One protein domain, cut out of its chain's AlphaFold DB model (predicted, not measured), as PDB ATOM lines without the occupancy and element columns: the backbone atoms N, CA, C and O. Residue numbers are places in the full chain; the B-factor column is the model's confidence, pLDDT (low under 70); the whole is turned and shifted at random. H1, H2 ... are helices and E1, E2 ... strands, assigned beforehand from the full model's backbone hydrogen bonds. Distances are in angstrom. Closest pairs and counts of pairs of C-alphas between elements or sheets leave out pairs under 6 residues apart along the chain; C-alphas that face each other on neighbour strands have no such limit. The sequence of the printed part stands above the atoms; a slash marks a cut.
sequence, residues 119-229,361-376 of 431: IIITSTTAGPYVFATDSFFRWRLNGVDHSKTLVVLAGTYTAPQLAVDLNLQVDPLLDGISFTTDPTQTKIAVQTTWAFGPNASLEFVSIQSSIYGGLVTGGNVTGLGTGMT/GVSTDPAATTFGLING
ATOM      1  N   ILE A 119      77.456 160.314 192.779       89.56
ATOM      2  CA  ILE A 119      76.544 160.268 193.918       89.56
ATOM      3  C   ILE A 119      77.401 160.079 195.165       89.56
ATOM      4  O   ILE A 119      78.101 159.076 195.271       89.56
ATOM      5  N   ILE A 120      77.362 161.045 196.083       89.12
ATOM      6  CA  ILE A 120      78.022 160.984 197.392       89.12
ATOM      7  C   ILE A 120      76.962 161.293 198.443       89.12
ATOM      8  O   ILE A 120      76.265 162.300 198.339       89.12
ATOM      9  N   ILE A 121      76.841 160.431 199.446       90.31
ATOM     10  CA  ILE A 121      75.878 160.582 200.534       90.31
ATOM     11  C   ILE A 121      76.642 160.461 201.843       90.31
ATOM     12  O   ILE A 121      77.190 159.406 202.151       90.31
ATOM     13  N   THR A 122      76.681 161.542 202.616       90.50
ATOM     14  CA  THR A 122      77.332 161.584 203.929       90.50
ATOM     15  C   THR A 122      76.295 161.430 205.032       90.50
ATOM     16  O   THR A 122      75.273 162.100 205.012       90.50
ATOM     17  N   SER A 123      76.565 160.582 206.019       90.00
ATOM     18  CA  SER A 123      75.749 160.394 207.221       90.00
ATOM     19  C   SER A 123      75.350 161.724 207.884       90.00
ATOM     20  O   SER A 123      76.140 162.671 207.975       90.00
ATOM     21  N   THR A 124      74.125 161.795 208.414       86.44
ATOM     22  CA  THR A 124      73.695 162.933 209.248       86.44
ATOM     23  C   THR A 124      74.224 162.844 210.677       86.44
ATOM     24  O   THR A 124      74.469 163.883 211.298       86.44
ATOM     25  N   THR A 125      74.481 161.630 211.159       87.75
ATOM     26  CA  THR A 125      74.884 161.322 212.532       87.75
ATOM     27  C   THR A 125      76.404 161.206 212.633       87.75
ATOM     28  O   THR A 125      77.035 160.462 211.888       87.75
ATOM     29  N   ALA A 126      77.019 161.947 213.554       89.69
ATOM     30  CA  ALA A 126      78.436 161.760 213.857       89.69
ATOM     31  C   ALA A 126      78.639 160.487 214.693       89.69
ATOM     32  O   ALA A 126      77.819 160.175 215.555       89.69
ATOM     33  N   GLY A 127      79.736 159.771 214.445       84.81
ATOM     34  CA  GLY A 127      80.135 158.623 215.252       84.81
ATOM     35  C   GLY A 127      80.497 159.011 216.697       84.81
ATOM     36  O   GLY A 127      80.624 160.197 217.012       84.81
ATOM     37  N   PRO A 128      80.721 158.025 217.581       88.00
ATOM     38  CA  PRO A 128      80.899 156.603 217.275       88.00
ATOM     39  C   PRO A 128      79.599 155.883 216.890       88.00
ATOM     40  O   PRO A 128      78.537 156.147 217.446       88.00
ATOM     41  N   TYR A 129      79.698 154.952 215.940       90.31
ATOM     42  CA  TYR A 129      78.590 154.096 215.519       90.31
ATOM     43  C   TYR A 129      78.552 152.849 216.399       90.31
ATOM     44  O   TYR A 129      79.480 152.041 216.367       90.31
ATOM     45  N   VAL A 130      77.495 152.706 217.195       90.12
ATOM     46  CA  VAL A 130      77.278 151.560 218.084       90.12
ATOM     47  C   VAL A 130      76.196 150.659 217.498       90.12
ATOM     48  O   VAL A 130      75.028 151.036 217.475       90.12
ATOM     49  N   PHE A 131      76.576 149.463 217.059       89.25
ATOM     50  CA  PHE A 131      75.659 148.433 216.576       89.25
ATOM     51  C   PHE A 131      75.417 147.412 217.687       89.25
ATOM     52  O   PHE A 131      76.340 146.717 218.110       89.25
ATOM     53  N   ALA A 132      74.179 147.334 218.181       86.75
ATOM     54  CA  ALA A 132      73.798 146.382 219.231       86.75
ATOM     55  C   ALA A 132      73.699 144.934 218.718       86.75
ATOM     56  O   ALA A 132      73.849 143.987 219.487       86.75
ATOM     57  N   THR A 133      73.442 144.776 217.423       86.00
ATOM     58  CA  THR A 133      73.349 143.501 216.711       86.00
ATOM     59  C   THR A 133      74.044 143.629 215.365       86.00
ATOM     60  O   THR A 133      74.199 144.742 214.849       86.00
ATOM     61  N   ASP A 134      74.391 142.494 214.767       90.19
ATOM     62  CA  ASP A 134      74.876 142.465 213.391       90.19
ATOM     63  C   ASP A 134      73.857 143.142 212.471       90.19
ATOM     64  O   ASP A 134      72.640 142.957 212.595       90.19
ATOM     65  N   SER A 135      74.369 143.995 211.596       89.56
ATOM     66  CA  SER A 135      73.582 144.844 210.717       89.56
ATOM     67  C   SER A 135      74.112 144.755 209.292       89.56
ATOM     68  O   SER A 135      75.268 144.398 209.071       89.56
ATOM     69  N   PHE A 136      73.278 145.094 208.314       90.75
ATOM     70  CA  PHE A 136      73.594 144.840 206.912       90.75
ATOM     71  C   PHE A 136      73.483 146.082 206.028       90.75
ATOM     72  O   PHE A 136      72.747 147.028 206.326       90.75
ATOM     73  N   PHE A 137      74.206 146.064 204.909       91.75
ATOM     74  CA  PHE A 137      74.125 147.079 203.863       91.75
ATOM     75  C   PHE A 137      73.938 146.420 202.492       91.75
ATOM     76  O   PHE A 137      74.746 145.592 202.072       91.75
ATOM     77  N   ARG A 138      72.886 146.820 201.779       91.81
ATOM     78  CA  ARG A 138      72.516 146.352 200.443       91.81
ATOM     79  C   ARG A 138      72.080 147.532 199.572       91.81
ATOM     80  O   ARG A 138      71.454 148.482 200.041       91.81
ATOM     81  N   TRP A 139      72.414 147.489 198.289       93.00
ATOM     82  CA  TRP A 139      72.164 148.608 197.385       93.00
ATOM     83  C   TRP A 139      71.732 148.151 195.992       93.00
ATOM     84  O   TRP A 139      72.036 147.034 195.565       93.00
ATOM     85  N   ARG A 140      71.052 149.054 195.276       92.44
ATOM     86  CA  ARG A 140      70.907 148.994 193.815       92.44
ATOM     87  C   ARG A 140      71.683 150.121 193.183       92.44
ATOM     88  O   ARG A 140      71.690 151.243 193.691       92.44
ATOM     89  N   LEU A 141      72.267 149.828 192.034       92.19
ATOM     90  CA  LEU A 141      72.907 150.821 191.190       92.19
ATOM     91  C   LEU A 141      72.173 150.866 189.854       92.19
ATOM     92  O   LEU A 141      72.006 149.838 189.202       92.19
ATOM     93  N   ASN A 142      71.706 152.046 189.450       90.44
ATOM     94  CA  ASN A 142      70.966 152.263 188.203       90.44
ATOM     95  C   ASN A 142      69.753 151.323 188.041       90.44
ATOM     96  O   ASN A 142      69.449 150.864 186.942       90.44
ATOM     97  N   GLY A 143      69.073 151.011 189.150       88.44
ATOM     98  CA  GLY A 143      67.927 150.095 189.185       88.44
ATOM     99  C   GLY A 143      68.270 148.601 189.146       88.44
ATOM    100  O   GLY A 143      67.353 147.785 189.130       88.44
ATOM    101  N   VAL A 144      69.552 148.226 189.150       89.38
ATOM    102  CA  VAL A 144      70.000 146.827 189.205       89.38
ATOM    103  C   VAL A 144      70.409 146.466 190.630       89.38
ATOM    104  O   VAL A 144      71.234 147.150 191.236       89.38
ATOM    105  N   ASP A 145      69.835 145.381 191.151       88.94
ATOM    106  CA  ASP A 145      70.190 144.809 192.450       88.94
ATOM    107  C   ASP A 145      71.609 144.251 192.447       88.94
ATOM    108  O   ASP A 145      71.982 143.462 191.575       88.94
ATOM    109  N   HIS A 146      72.390 144.626 193.460       90.00
ATOM    110  CA  HIS A 146      73.694 144.022 193.668       90.00
ATOM    111  C   HIS A 146      73.562 142.662 194.369       90.00
ATOM    112  O   HIS A 146      72.697 142.466 195.223       90.00
ATOM    113  N   SER A 147      74.430 141.709 194.020       87.38
ATOM    114  CA  SER A 147      74.403 140.347 194.581       87.38
ATOM    115  C   SER A 147      75.015 140.245 195.979       87.38
ATOM    116  O   SER A 147      74.769 139.275 196.692       87.38
ATOM    117  N   LYS A 148      75.835 141.227 196.362       90.94
ATOM    118  CA  LYS A 148      76.516 141.268 197.658       90.94
ATOM    119  C   LYS A 148      75.670 141.998 198.696       90.94
ATOM    120  O   LYS A 148      75.165 143.087 198.434       90.94
ATOM    121  N   THR A 149      75.648 141.437 199.896       91.50
ATOM    122  CA  THR A 149      75.162 142.087 201.114       91.50
ATOM    123  C   THR A 149      76.357 142.271 202.040       91.50
ATOM    124  O   THR A 149      77.027 141.294 202.374       91.50
ATOM    125  N   LEU A 150      76.657 143.513 202.424       93.69
ATOM    126  CA  LEU A 150      77.756 143.802 203.348       93.69
ATOM    127  C   LEU A 150      77.284 143.605 204.781       93.69
ATOM    128  O   LEU A 150      76.128 143.887 205.102       93.69
ATOM    129  N   VAL A 151      78.200 143.171 205.636       93.06
ATOM    130  CA  VAL A 151      77.941 142.889 207.045       93.06
ATOM    131  C   VAL A 151      78.716 143.867 207.914       93.06
ATOM    132  O   VAL A 151      79.908 144.098 207.717       93.06
ATOM    133  N   VAL A 152      78.041 144.414 208.914       91.88
ATOM    134  CA  VAL A 152      78.637 145.158 210.019       91.88
ATOM    135  C   VAL A 152      78.357 144.366 211.283       91.88
ATOM    136  O   VAL A 152      77.201 144.154 211.639       91.88
ATOM    137  N   LEU A 153      79.413 143.895 211.941       92.56
ATOM    138  CA  LEU A 153      79.275 143.114 213.166       92.56
ATOM    139  C   LEU A 153      78.827 144.008 214.329       92.56
ATOM    140  O   LEU A 153      79.083 145.215 214.341       92.56
ATOM    141  N   ALA A 154      78.172 143.415 215.324       91.75
ATOM    142  CA  ALA A 154      77.844 144.105 216.563       91.75
ATOM    143  C   ALA A 154      79.123 144.647 217.229       91.75
ATOM    144  O   ALA A 154      80.099 143.922 217.435       91.75
ATOM    145  N   GLY A 155      79.129 145.931 217.579       91.62
ATOM    146  CA  GLY A 155      80.332 146.594 218.069       91.62
ATOM    147  C   GLY A 155      80.248 148.114 218.053       91.62
ATOM    148  O   GLY A 155      79.226 148.705 217.713       91.62
ATOM    149  N   THR A 156      81.345 148.757 218.451       93.25
ATOM    150  CA  THR A 156      81.499 150.216 218.406       93.25
ATOM    151  C   THR A 156      82.595 150.581 217.421       93.25
ATOM    152  O   THR A 156      83.727 150.121 217.557       93.25
ATOM    153  N   TYR A 157      82.270 151.445 216.464       93.62
ATOM    154  CA  TYR A 157      83.165 151.842 215.385       93.62
ATOM    155  C   TYR A 157      83.315 153.358 215.327       93.62
ATOM    156  O   TYR A 157      82.349 154.113 215.458       93.62
ATOM    157  N   THR A 158      84.532 153.827 215.070       94.94
ATOM    158  CA  THR A 158      84.740 155.195 214.584       94.94
ATOM    159  C   THR A 158      84.344 155.269 213.105       94.94
ATOM    160  O   THR A 158      84.307 154.245 212.420       94.94
ATOM    161  N   ALA A 159      84.051 156.464 212.580       93.50
ATOM    162  CA  ALA A 159      83.697 156.602 211.163       93.50
ATOM    163  C   ALA A 159      84.788 156.075 210.206       93.50
ATOM    164  O   ALA A 159      84.435 155.365 209.263       93.50
ATOM    165  N   PRO A 160      86.094 156.330 210.447       95.19
ATOM    166  CA  PRO A 160      87.154 155.777 209.608       95.19
ATOM    167  C   PRO A 160      87.244 154.255 209.698       95.19
ATOM    168  O   PRO A 160      87.402 153.605 208.669       95.19
ATOM    169  N   GLN A 161      87.101 153.686 210.901       95.50
ATOM    170  CA  GLN A 161      87.150 152.236 211.085       95.50
ATOM    171  C   GLN A 161      86.013 151.552 210.321       95.50
ATOM    172  O   GLN A 161      86.264 150.640 209.542       95.50
ATOM    173  N   LEU A 162      84.780 152.050 210.469       93.50
ATOM    174  CA  LEU A 162      83.621 151.490 209.774       93.50
ATOM    175  C   LEU A 162      83.768 151.580 208.248       93.50
ATOM    176  O   LEU A 162      83.433 150.636 207.537       93.50
ATOM    177  N   ALA A 163      84.286 152.701 207.734       94.38
ATOM    178  CA  ALA A 163      84.526 152.862 206.303       94.38
ATOM    179  C   ALA A 163      85.574 151.866 205.778       94.38
ATOM    180  O   ALA A 163      85.399 151.315 204.693       94.38
ATOM    181  N   VAL A 164      86.645 151.605 206.534       95.12
ATOM    182  CA  VAL A 164      87.654 150.593 206.176       95.12
ATOM    183  C   VAL A 164      87.042 149.193 206.183       95.12
ATOM    184  O   VAL A 164      87.181 148.477 205.194       95.12
ATOM    185  N   ASP A 165      86.318 148.828 207.239       94.75
ATOM    186  CA  ASP A 165      85.735 147.489 207.393       94.75
ATOM    187  C   ASP A 165      84.704 147.168 206.299       94.75
ATOM    188  O   ASP A 165      84.649 146.043 205.795       94.75
ATOM    189  N   LEU A 166      83.918 148.162 205.877       94.44
ATOM    190  CA  LEU A 166      82.997 148.027 204.746       94.44
ATOM    191  C   LEU A 166      83.733 147.978 203.401       94.44
ATOM    192  O   LEU A 166      83.364 147.193 202.529       94.44
ATOM    193  N   ASN A 167      84.797 148.767 203.231       95.19
ATOM    194  CA  ASN A 167      85.603 148.732 202.009       95.19
ATOM    195  C   ASN A 167      86.368 147.416 201.823       95.19
ATOM    196  O   ASN A 167      86.648 147.048 200.691       95.19
ATOM    197  N   LEU A 168      86.682 146.679 202.892       95.62
ATOM    198  CA  LEU A 168      87.281 145.343 202.778       95.62
ATOM    199  C   LEU A 168      86.330 144.309 202.151       95.62
ATOM    200  O   LEU A 168      86.784 143.267 201.680       95.62
ATOM    201  N   GLN A 169      85.025 144.585 202.144       95.31
ATOM    202  CA  GLN A 169      83.994 143.699 201.598       95.31
ATOM    203  C   GLN A 169      83.582 144.065 200.165       95.31
ATOM    204  O   GLN A 169      82.890 143.281 199.510       95.31
ATOM    205  N   VAL A 170      84.008 145.234 199.672       93.44
ATOM    206  CA  VAL A 170      83.686 145.719 198.327       93.44
ATOM    207  C   VAL A 170      84.926 145.815 197.441       93.44
ATOM    208  O   VAL A 170      86.003 146.213 197.873       93.44
ATOM    209  N   ASP A 171      84.761 145.477 196.170       89.81
ATOM    210  CA  ASP A 171      85.725 145.766 195.119       89.81
ATOM    211  C   ASP A 171      85.263 147.027 194.367       89.81
ATOM    212  O   ASP A 171      84.251 146.981 193.659       89.81
ATOM    213  N   PRO A 172      85.982 148.157 194.468       76.44
ATOM    214  CA  PRO A 172      85.563 149.415 193.857       76.44
ATOM    215  C   PRO A 172      85.477 149.364 192.322       76.44
ATOM    216  O   PRO A 172      84.813 150.223 191.736       76.44
ATOM    217  N   LEU A 173      86.120 148.390 191.663       81.50
ATOM    218  CA  LEU A 173      86.065 148.219 190.207       81.50
ATOM    219  C   LEU A 173      84.838 147.429 189.743       81.50
ATOM    220  O   LEU A 173      84.398 147.619 188.610       81.50
ATOM    221  N   LEU A 174      84.295 146.558 190.593       85.62
ATOM    222  CA  LEU A 174      83.194 145.657 190.239       85.62
ATOM    223  C   LEU A 174      81.877 146.076 190.891       85.62
ATOM    224  O   LEU A 174      80.850 146.135 190.222       85.62
ATOM    225  N   ASP A 175      81.915 146.430 192.174       88.88
ATOM    226  CA  ASP A 175      80.717 146.593 193.003       88.88
ATOM    227  C   ASP A 175      80.070 147.985 192.886       88.88
ATOM    228  O   ASP A 175      78.925 148.207 193.284       88.88
ATOM    229  N   GLY A 176      80.801 148.949 192.322       89.00
ATOM    230  CA  GLY A 176      80.259 150.259 191.955       89.00
ATOM    231  C   GLY A 176      80.043 151.254 193.079       89.00
ATOM    232  O   GLY A 176      79.544 152.351 192.819       89.00
ATOM    233  N   ILE A 177      80.467 150.917 194.293       93.38
ATOM    234  CA  ILE A 177      80.440 151.800 195.455       93.38
ATOM    235  C   ILE A 177      81.764 151.750 196.222       93.38
ATOM    236  O   ILE A 177      82.544 150.809 196.104       93.38
ATOM    237  N   SER A 178      82.013 152.785 197.016       93.88
ATOM    238  CA  SER A 178      83.072 152.822 198.025       93.88
ATOM    239  C   SER A 178      82.614 153.649 199.222       93.88
ATOM    240  O   SER A 178      81.754 154.525 199.087       93.88
ATOM    241  N   PHE A 179      83.198 153.381 200.382       94.69
ATOM    242  CA  PHE A 179      82.933 154.117 201.610       94.69
ATOM    243  C   PHE A 179      84.063 155.102 201.893       94.69
ATOM    244  O   PHE A 179      85.245 154.795 201.747       94.69
ATOM    245  N   THR A 180      83.706 156.309 202.301       93.81
ATOM    246  CA  THR A 180      84.640 157.364 202.693       93.81
ATOM    247  C   THR A 180      84.176 157.995 203.999       93.81
ATOM    248  O   THR A 180      83.209 157.552 204.619       93.81
ATOM    249  N   THR A 181      84.897 159.011 204.462       94.56
ATOM    250  CA  THR A 181      84.475 159.821 205.603       94.56
ATOM    251  C   THR A 181      84.374 161.281 205.200       94.56
ATOM    252  O   THR A 181      84.947 161.700 204.191       94.56
ATOM    253  N   ASP A 182      83.618 162.052 205.975       91.94
ATOM    254  CA  ASP A 182      83.642 163.506 205.866       91.94
ATOM    255  C   ASP A 182      85.051 164.065 206.164       91.94
ATOM    256  O   ASP A 182      85.877 163.388 206.782       91.94
ATOM    257  N   PRO A 183      85.362 165.311 205.757       89.50
ATOM    258  CA  PRO A 183      86.680 165.903 206.002       89.50
ATOM    259  C   PRO A 183      87.095 165.930 207.482       89.50
ATOM    260  O   PRO A 183      88.286 165.942 207.782       89.50
ATOM    261  N   THR A 184      86.128 165.932 208.405       91.81
ATOM    262  CA  THR A 184      86.347 165.883 209.858       91.81
ATOM    263  C   THR A 184      86.466 164.464 210.420       91.81
ATOM    264  O   THR A 184      86.698 164.319 211.616       91.81
ATOM    265  N   GLN A 185      86.346 163.424 209.587       91.19
ATOM    266  CA  GLN A 185      86.456 162.006 209.954       91.19
ATOM    267  C   GLN A 185      85.481 161.555 211.054       91.19
ATOM    268  O   GLN A 185      85.725 160.604 211.797       91.19
ATOM    269  N   THR A 186      84.344 162.231 211.147       92.38
ATOM    270  CA  THR A 186      83.281 161.997 212.124       92.38
ATOM    271  C   THR A 186      82.082 161.275 211.530       92.38
ATOM    272  O   THR A 186      81.331 160.628 212.259       92.38
ATOM    273  N   LYS A 187      81.885 161.361 210.212       92.50
ATOM    274  CA  LYS A 187      80.712 160.833 209.514       92.50
ATOM    275  C   LYS A 187      81.131 159.867 208.422       92.50
ATOM    276  O   LYS A 187      82.080 160.134 207.693       92.50
ATOM    277  N   ILE A 188      80.415 158.750 208.307       93.00
ATOM    278  CA  ILE A 188      80.594 157.821 207.194       93.00
ATOM    279  C   ILE A 188      79.899 158.374 205.953       93.00
ATOM    280  O   ILE A 188      78.840 158.992 206.055       93.00
ATOM    281  N   ALA A 189      80.481 158.158 204.784       92.19
ATOM    282  CA  ALA A 189      79.875 158.479 203.507       92.19
ATOM    283  C   ALA A 189      79.958 157.279 202.563       92.19
ATOM    284  O   ALA A 189      80.887 156.478 202.639       92.19
ATOM    285  N   VAL A 190      78.985 157.169 201.666       92.88
ATOM    286  CA  VAL A 190      78.979 156.201 200.566       92.88
ATOM    287  C   VAL A 190      78.975 156.955 199.249       92.88
ATOM    288  O   VAL A 190      78.308 157.983 199.115       92.88
ATOM    289  N   GLN A 191      79.739 156.460 198.282       91.62
ATOM    290  CA  GLN A 191      79.878 157.105 196.985       91.62
ATOM    291  C   GLN A 191      79.969 156.101 195.833       91.62
ATOM    292  O   GLN A 191      80.551 155.028 195.990       91.62
ATOM    293  N   THR A 192      79.437 156.449 194.659       92.00
ATOM    294  CA  THR A 192      79.420 155.570 193.472       92.00
ATOM    295  C   THR A 192      80.732 155.611 192.696       92.00
ATOM    296  O   THR A 192      81.195 156.684 192.354       92.00
ATOM    297  N   THR A 193      81.373 154.494 192.362       87.69
ATOM    298  CA  THR A 193      82.709 154.540 191.721       87.69
ATOM    299  C   THR A 193      82.666 154.715 190.202       87.69
ATOM    300  O   THR A 193      83.587 155.305 189.640       87.69
ATOM    301  N   TRP A 194      81.607 154.239 189.535       83.00
ATOM    302  CA  TRP A 194      81.456 154.331 188.074       83.00
ATOM    303  C   TRP A 194      80.093 154.850 187.586       83.00
ATOM    304  O   TRP A 194      79.932 155.112 186.394       83.00
ATOM    305  N   ALA A 195      79.123 155.053 188.482       83.31
ATOM    306  CA  ALA A 195      77.833 155.651 188.139       83.31
ATOM    307  C   ALA A 195      77.862 157.169 188.378       83.31
ATOM    308  O   ALA A 195      77.935 157.623 189.524       83.31
ATOM    309  N   PHE A 196      77.798 157.942 187.293       85.81
ATOM    310  CA  PHE A 196      77.869 159.405 187.302       85.81
ATOM    311  C   PHE A 196      76.738 160.021 186.481       85.81
ATOM    312  O   PHE A 196      76.325 159.466 185.460       85.81
ATOM    313  N   GLY A 197      76.303 161.214 186.884       83.88
ATOM    314  CA  GLY A 197      75.346 162.010 186.125       83.88
ATOM    315  C   GLY A 197      73.875 161.815 186.489       83.88
ATOM    316  O   GLY A 197      73.551 161.002 187.348       83.88
ATOM    317  N   PRO A 198      72.958 162.538 185.824       83.00
ATOM    318  CA  PRO A 198      71.544 162.600 186.206       83.00
ATOM    319  C   PRO A 198      70.787 161.289 185.982       83.00
ATOM    320  O   PRO A 198      69.762 161.055 186.613       83.00
ATOM    321  N   ASN A 199      71.301 160.429 185.099       85.06
ATOM    322  CA  ASN A 199      70.739 159.106 184.837       85.06
ATOM    323  C   ASN A 199      71.315 158.028 185.767       85.06
ATOM    324  O   ASN A 199      70.839 156.896 185.742       85.06
ATOM    325  N   ALA A 200      72.350 158.357 186.549       89.38
ATOM    326  CA  ALA A 200      72.858 157.453 187.561       89.38
ATOM    327  C   ALA A 200      71.939 157.481 188.779       89.38
ATOM    328  O   ALA A 200      71.483 158.552 189.185       89.38
ATOM    329  N   SER A 201      71.714 156.324 189.391       91.75
ATOM    330  CA  SER A 201      70.983 156.223 190.648       91.75
ATOM    331  C   SER A 201      71.657 155.251 191.609       91.75
ATOM    332  O   SER A 201      72.167 154.204 191.213       91.75
ATOM    333  N   LEU A 202      71.666 155.619 192.885       93.19
ATOM    334  CA  LEU A 202      72.064 154.777 194.001       93.19
ATOM    335  C   LEU A 202      70.853 154.634 194.910       93.19
ATOM    336  O   LEU A 202      70.275 155.625 195.357       93.19
ATOM    337  N   GLU A 203      70.475 153.398 195.184       92.75
ATOM    338  CA  GLU A 203      69.361 153.085 196.058       92.75
ATOM    339  C   GLU A 203      69.826 152.277 197.256       92.75
ATOM    340  O   GLU A 203      70.558 151.300 197.103       92.75
ATOM    341  N   PHE A 204      69.326 152.635 198.431       91.06
ATOM    342  CA  PHE A 204      69.416 151.806 199.617       91.06
ATOM    343  C   PHE A 204      68.276 150.790 199.622       91.06
ATOM    344  O   PHE A 204      67.102 151.151 199.725       91.06
ATOM    345  N   VAL A 205      68.631 149.510 199.528       89.44
ATOM    346  CA  VAL A 205      67.674 148.402 199.594       89.44
ATOM    347  C   VAL A 205      67.619 147.948 201.036       89.44
ATOM    348  O   VAL A 205      68.570 147.355 201.540       89.44
ATOM    349  N   SER A 206      66.558 148.297 201.752       77.69
ATOM    350  CA  SER A 206      66.443 147.883 203.151       77.69
ATOM    351  C   SER A 206      66.011 146.429 203.205       77.69
ATOM    352  O   SER A 206      65.038 146.023 202.584       77.69
ATOM    353  N   ILE A 207      66.797 145.680 203.960       85.94
ATOM    354  CA  ILE A 207      66.615 144.276 204.297       85.94
ATOM    355  C   ILE A 207      66.466 144.182 205.816       85.94
ATOM    356  O   ILE A 207      66.519 145.196 206.527       85.94
ATOM    357  N   GLN A 208      66.284 142.977 206.345       82.81
ATOM    358  CA  GLN A 208      66.256 142.781 207.788       82.81
ATOM    359  C   GLN A 208      67.548 143.314 208.440       82.81
ATOM    360  O   GLN A 208      68.647 143.021 207.982       82.81
ATOM    361  N   SER A 209      67.413 144.106 209.509       83.88
ATOM    362  CA  SER A 209      68.540 144.716 210.242       83.88
ATOM    363  C   SER A 209      69.463 145.605 209.383       83.88
ATOM    364  O   SER A 209      70.682 145.588 209.549       83.88
ATOM    365  N   SER A 210      68.914 146.393 208.450       87.19
ATOM    366  CA  SER A 210      69.714 147.338 207.655       87.19
ATOM    367  C   SER A 210      70.292 148.493 208.486       87.19
ATOM    368  O   SER A 210      69.631 149.012 209.384       87.19
ATOM    369  N   ILE A 211      71.496 148.968 208.137       86.62
ATOM    370  CA  ILE A 211      72.148 150.101 208.832       86.62
ATOM    371  C   ILE A 211      71.532 151.476 208.520       86.62
ATOM    372  O   ILE A 211      71.930 152.471 209.122       86.62
ATOM    373  N   TYR A 212      70.592 151.542 207.576       87.00
ATOM    374  CA  TYR A 212      69.873 152.735 207.114       87.00
ATOM    375  C   TYR A 212      68.355 152.520 207.182       87.00
ATOM    376  O   TYR A 212      67.880 151.391 207.342       87.00
ATOM    377  N   GLY A 213      67.593 153.606 207.032       81.62
ATOM    378  CA  GLY A 213      66.133 153.628 207.134       81.62
ATOM    379  C   GLY A 213      65.632 154.556 208.243       81.62
ATOM    380  O   GLY A 213      66.386 155.370 208.776       81.62
ATOM    381  N   GLY A 214      64.352 154.442 208.606       72.12
ATOM    382  CA  GLY A 214      63.779 155.153 209.756       72.12
ATOM    383  C   GLY A 214      64.338 154.654 211.098       72.12
ATOM    384  O   GLY A 214      65.459 154.167 211.180       72.12
ATOM    385  N   LEU A 215      63.570 154.752 212.188       61.53
ATOM    386  CA  LEU A 215      63.968 154.162 213.474       61.53
ATOM    387  C   LEU A 215      64.019 152.629 213.355       61.53
ATOM    388  O   LEU A 215      63.017 151.955 213.584       61.53
ATOM    389  N   VAL A 216      65.180 152.090 212.980       55.66
ATOM    390  CA  VAL A 216      65.480 150.651 212.990       55.66
ATOM    391  C   VAL A 216      65.199 150.095 214.391       55.66
ATOM    392  O   VAL A 216      65.227 150.835 215.379       55.66
ATOM    393  N   THR A 217      64.948 148.796 214.522       47.12
ATOM    394  CA  THR A 217      64.928 148.130 215.832       47.12
ATOM    395  C   THR A 217      66.331 148.236 216.450       47.12
ATOM    396  O   THR A 217      67.225 147.497 216.063       47.12
ATOM    397  N   GLY A 218      66.543 149.208 217.347       51.88
ATOM    398  CA  GLY A 218      67.871 149.604 217.856       51.88
ATOM    399  C   GLY A 218      68.341 151.012 217.444       51.88
ATOM    400  O   GLY A 218      69.369 151.474 217.927       51.88
ATOM    401  N   GLY A 219      67.558 151.720 216.624       64.12
ATOM    402  CA  GLY A 219      67.841 153.062 216.109       64.12
ATOM    403  C   GLY A 219      68.675 153.058 214.824       64.12
ATOM    404  O   GLY A 219      69.494 152.172 214.600       64.12
ATOM    405  N   ASN A 220      68.479 154.061 213.959       71.44
ATOM    406  CA  ASN A 220      69.362 154.268 212.808       71.44
ATOM    407  C   ASN A 220      70.650 154.949 213.270       71.44
ATOM    408  O   ASN A 220      70.709 156.171 213.414       71.44
ATOM    409  N   VAL A 221      71.679 154.138 213.485       77.00
ATOM    410  CA  VAL A 221      72.985 154.595 213.960       77.00
ATOM    411  C   VAL A 221      73.693 155.458 212.905       77.00
ATOM    412  O   VAL A 221      74.414 156.387 213.255       77.00
ATOM    413  N   THR A 222      73.468 155.193 211.612       81.88
ATOM    414  CA  THR A 222      74.155 155.890 210.511       81.88
ATOM    415  C   THR A 222      73.442 157.151 210.032       81.88
ATOM    416  O   THR A 222      74.022 157.929 209.290       81.88
ATOM    417  N   GLY A 223      72.177 157.371 210.389       84.00
ATOM    418  CA  GLY A 223      71.409 158.526 209.913       84.00
ATOM    419  C   GLY A 223      71.248 158.608 208.384       84.00
ATOM    420  O   GLY A 223      70.965 159.691 207.863       84.00
ATOM    421  N   LEU A 224      71.449 157.496 207.666       89.25
ATOM    422  CA  LEU A 224      71.226 157.363 206.224       89.25
ATOM    423  C   LEU A 224      69.811 156.837 205.943       89.25
ATOM    424  O   LEU A 224      69.321 155.963 206.655       89.25
ATOM    425  N   GLY A 225      69.155 157.341 204.898       86.81
ATOM    426  CA  GLY A 225      67.839 156.870 204.452       86.81
ATOM    427  C   GLY A 225      66.704 157.118 205.453       86.81
ATOM    428  O   GLY A 225      65.731 156.369 205.470       86.81
ATOM    429  N   THR A 226      66.804 158.142 206.306       89.00
ATOM    430  CA  THR A 226      65.850 158.383 207.413       89.00
ATOM    431  C   THR A 226      64.409 158.657 206.984       89.00
ATOM    432  O   THR A 226      63.496 158.497 207.789       89.00
ATOM    433  N   GLY A 227      64.185 159.043 205.727       88.25
ATOM    434  CA  GLY A 227      62.862 159.236 205.139       88.25
ATOM    435  C   GLY A 227      62.228 157.957 204.584       88.25
ATOM    436  O   GLY A 227      61.075 157.997 204.157       88.25
ATOM    437  N   MET A 228      62.941 156.826 204.569       90.31
ATOM    438  CA  MET A 228      62.356 155.541 204.178       90.31
ATOM    439  C   MET A 228      61.297 155.114 205.201       90.31
ATOM    440  O   MET A 228      61.498 155.225 206.409       90.31
ATOM    441  N   THR A 229      60.169 154.594 204.721       91.38
ATOM    442  CA  THR A 229      59.029 154.201 205.568       91.38
ATOM    443  C   THR A 229      58.790 152.695 205.530       91.38
ATOM    444  O   THR A 229      59.167 152.028 204.571       91.38
ATOM    445  N   GLY A 361      65.558 161.781 195.589       89.25
ATOM    446  CA  GLY A 361      66.110 163.107 195.324       89.25
ATOM    447  C   GLY A 361      67.451 163.059 194.612       89.25
ATOM    448  O   GLY A 361      67.832 162.029 194.055       89.25
ATOM    449  N   VAL A 362      68.156 164.185 194.597       87.88
ATOM    450  CA  VAL A 362      69.434 164.355 193.893       87.88
ATOM    451  C   VAL A 362      70.573 164.472 194.904       87.88
ATOM    452  O   VAL A 362      70.389 164.987 196.004       87.88
ATOM    453  N   SER A 363      71.775 164.015 194.545       83.81
ATOM    454  CA  SER A 363      72.944 164.006 195.443       83.81
ATOM    455  C   SER A 363      73.346 165.380 195.994       83.81
ATOM    456  O   SER A 363      73.992 165.458 197.034       83.81
ATOM    457  N   THR A 364      72.963 166.468 195.325       84.12
ATOM    458  CA  THR A 364      73.227 167.849 195.757       84.12
ATOM    459  C   THR A 364      72.163 168.418 196.694       84.12
ATOM    460  O   THR A 364      72.325 169.540 197.174       84.12
ATOM    461  N   ASP A 365      71.069 167.694 196.938       84.56
ATOM    462  CA  ASP A 365      69.982 168.196 197.771       84.56
ATOM    463  C   ASP A 365      70.401 168.271 199.248       84.56
ATOM    464  O   ASP A 365      70.999 167.326 199.772       84.56
ATOM    465  N   PRO A 366      70.013 169.329 199.990       82.69
ATOM    466  CA  PRO A 366      70.308 169.440 201.423       82.69
ATOM    467  C   PRO A 366      69.764 168.276 202.265       82.69
ATOM    468  O   PRO A 366      70.274 168.000 203.346       82.69
ATOM    469  N   ALA A 367      68.724 167.598 201.768       84.94
ATOM    470  CA  ALA A 367      68.088 166.448 202.402       84.94
ATOM    471  C   ALA A 367      68.488 165.103 201.765       84.94
ATOM    472  O   ALA A 367      67.838 164.097 202.054       84.94
ATOM    473  N   ALA A 368      69.543 165.057 200.934       84.19
ATOM    474  CA  ALA A 368      69.972 163.856 200.203       84.19
ATOM    475  C   ALA A 368      70.136 162.618 201.099       84.19
ATOM    476  O   ALA A 368      69.855 161.493 200.699       84.19
ATOM    477  N   THR A 369      70.526 162.833 202.351       84.69
ATOM    478  CA  THR A 369      70.726 161.799 203.370       84.69
ATOM    479  C   THR A 369      69.437 161.135 203.843       84.69
ATOM    480  O   THR A 369      69.483 160.046 204.406       84.69
ATOM    481  N   THR A 370      68.289 161.789 203.660       87.12
ATOM    482  CA  THR A 370      66.972 161.274 204.061       87.12
ATOM    483  C   THR A 370      66.370 160.359 202.998       87.12
ATOM    484  O   THR A 370      65.481 159.564 203.296       87.12
ATOM    485  N   PHE A 371      66.855 160.446 201.763       89.50
ATOM    486  CA  PHE A 371      66.297 159.722 200.633       89.50
ATOM    487  C   PHE A 371      66.759 158.262 200.617       89.50
ATOM    488  O   PHE A 371      67.872 157.936 201.027       89.50
ATOM    489  N   GLY A 372      65.876 157.377 200.153       86.44
ATOM    490  CA  GLY A 372      66.205 155.971 199.907       86.44
ATOM    491  C   GLY A 372      66.727 155.737 198.488       86.44
ATOM    492  O   GLY A 372      67.417 154.752 198.251       86.44
ATOM    493  N   LEU A 373      66.417 156.644 197.555       91.56
ATOM    494  CA  LEU A 373      66.945 156.666 196.191       91.56
ATOM    495  C   LEU A 373      67.550 158.036 195.900       91.56
ATOM    496  O   LEU A 373      66.885 159.061 196.045       91.56
ATOM    497  N   ILE A 374      68.798 158.044 195.457       92.62
ATOM    498  CA  ILE A 374      69.528 159.261 195.150       92.62
ATOM    499  C   ILE A 374      70.010 159.183 193.709       92.62
ATOM    500  O   ILE A 374      70.743 158.267 193.340       92.62
ATOM    501  N   ASN A 375      69.620 160.161 192.901       90.81
ATOM    502  CA  ASN A 375      70.119 160.325 191.545       90.81
ATOM    503  C   ASN A 375      71.388 161.183 191.539       90.81
ATOM    504  O   ASN A 375      71.580 162.053 192.397       90.81
ATOM    505  N   GLY A 376      72.260 160.953 190.560       86.19
ATOM    506  CA  GLY A 376      73.435 161.793 190.362       86.19
ATOM    507  C   GLY A 376      73.047 163.202 189.926       86.19
ATOM    508  O   GLY A 376      71.942 163.464 189.450       86.19
TER     509      GLY A 376
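This is residues 119 to 229 and 361 to 376 of the 431 residues of an uncharacterized protein of Planctomycetales bacterium (UniProt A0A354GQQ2). Regular structure is little: antiparallel sheets E1-E8-E7 and E4-E9-E10 form a sandwich, strands crossed, with H1 packed on E7 and antiparallel pairs E3-E5 and E2-E6 toward one end. The 127 printed residues, 49 in named elements, mostly strand, run E1 to E6, H1, E7 to E10. The whole is compact, radius of gyration of the C-alphas 13.1 A, spanning 37 by 31 by 28 A.

Start at E1, residues 119 to 122: N 121 is 2.9 A from O 190 of E8, residues 188 to 196. E8 and E7, residues 177 to 181, form a hairpin. H1, residues 159 to 167, every O i to N i+4 pair within hydrogen-bond range, is over E7, closest C-alphas 163 and 179, 5.1 A. In the second sheet N 203 is 2.9 A from O 140.

Find C-alpha 119 at (76.544, 160.268, 193.918) and C-alpha 375 at (70.119, 160.325, 191.545).

Across the cut C-alphas 229 and 361 are 15.3 A apart; pLDDT is under 70 at residues 215 to 219.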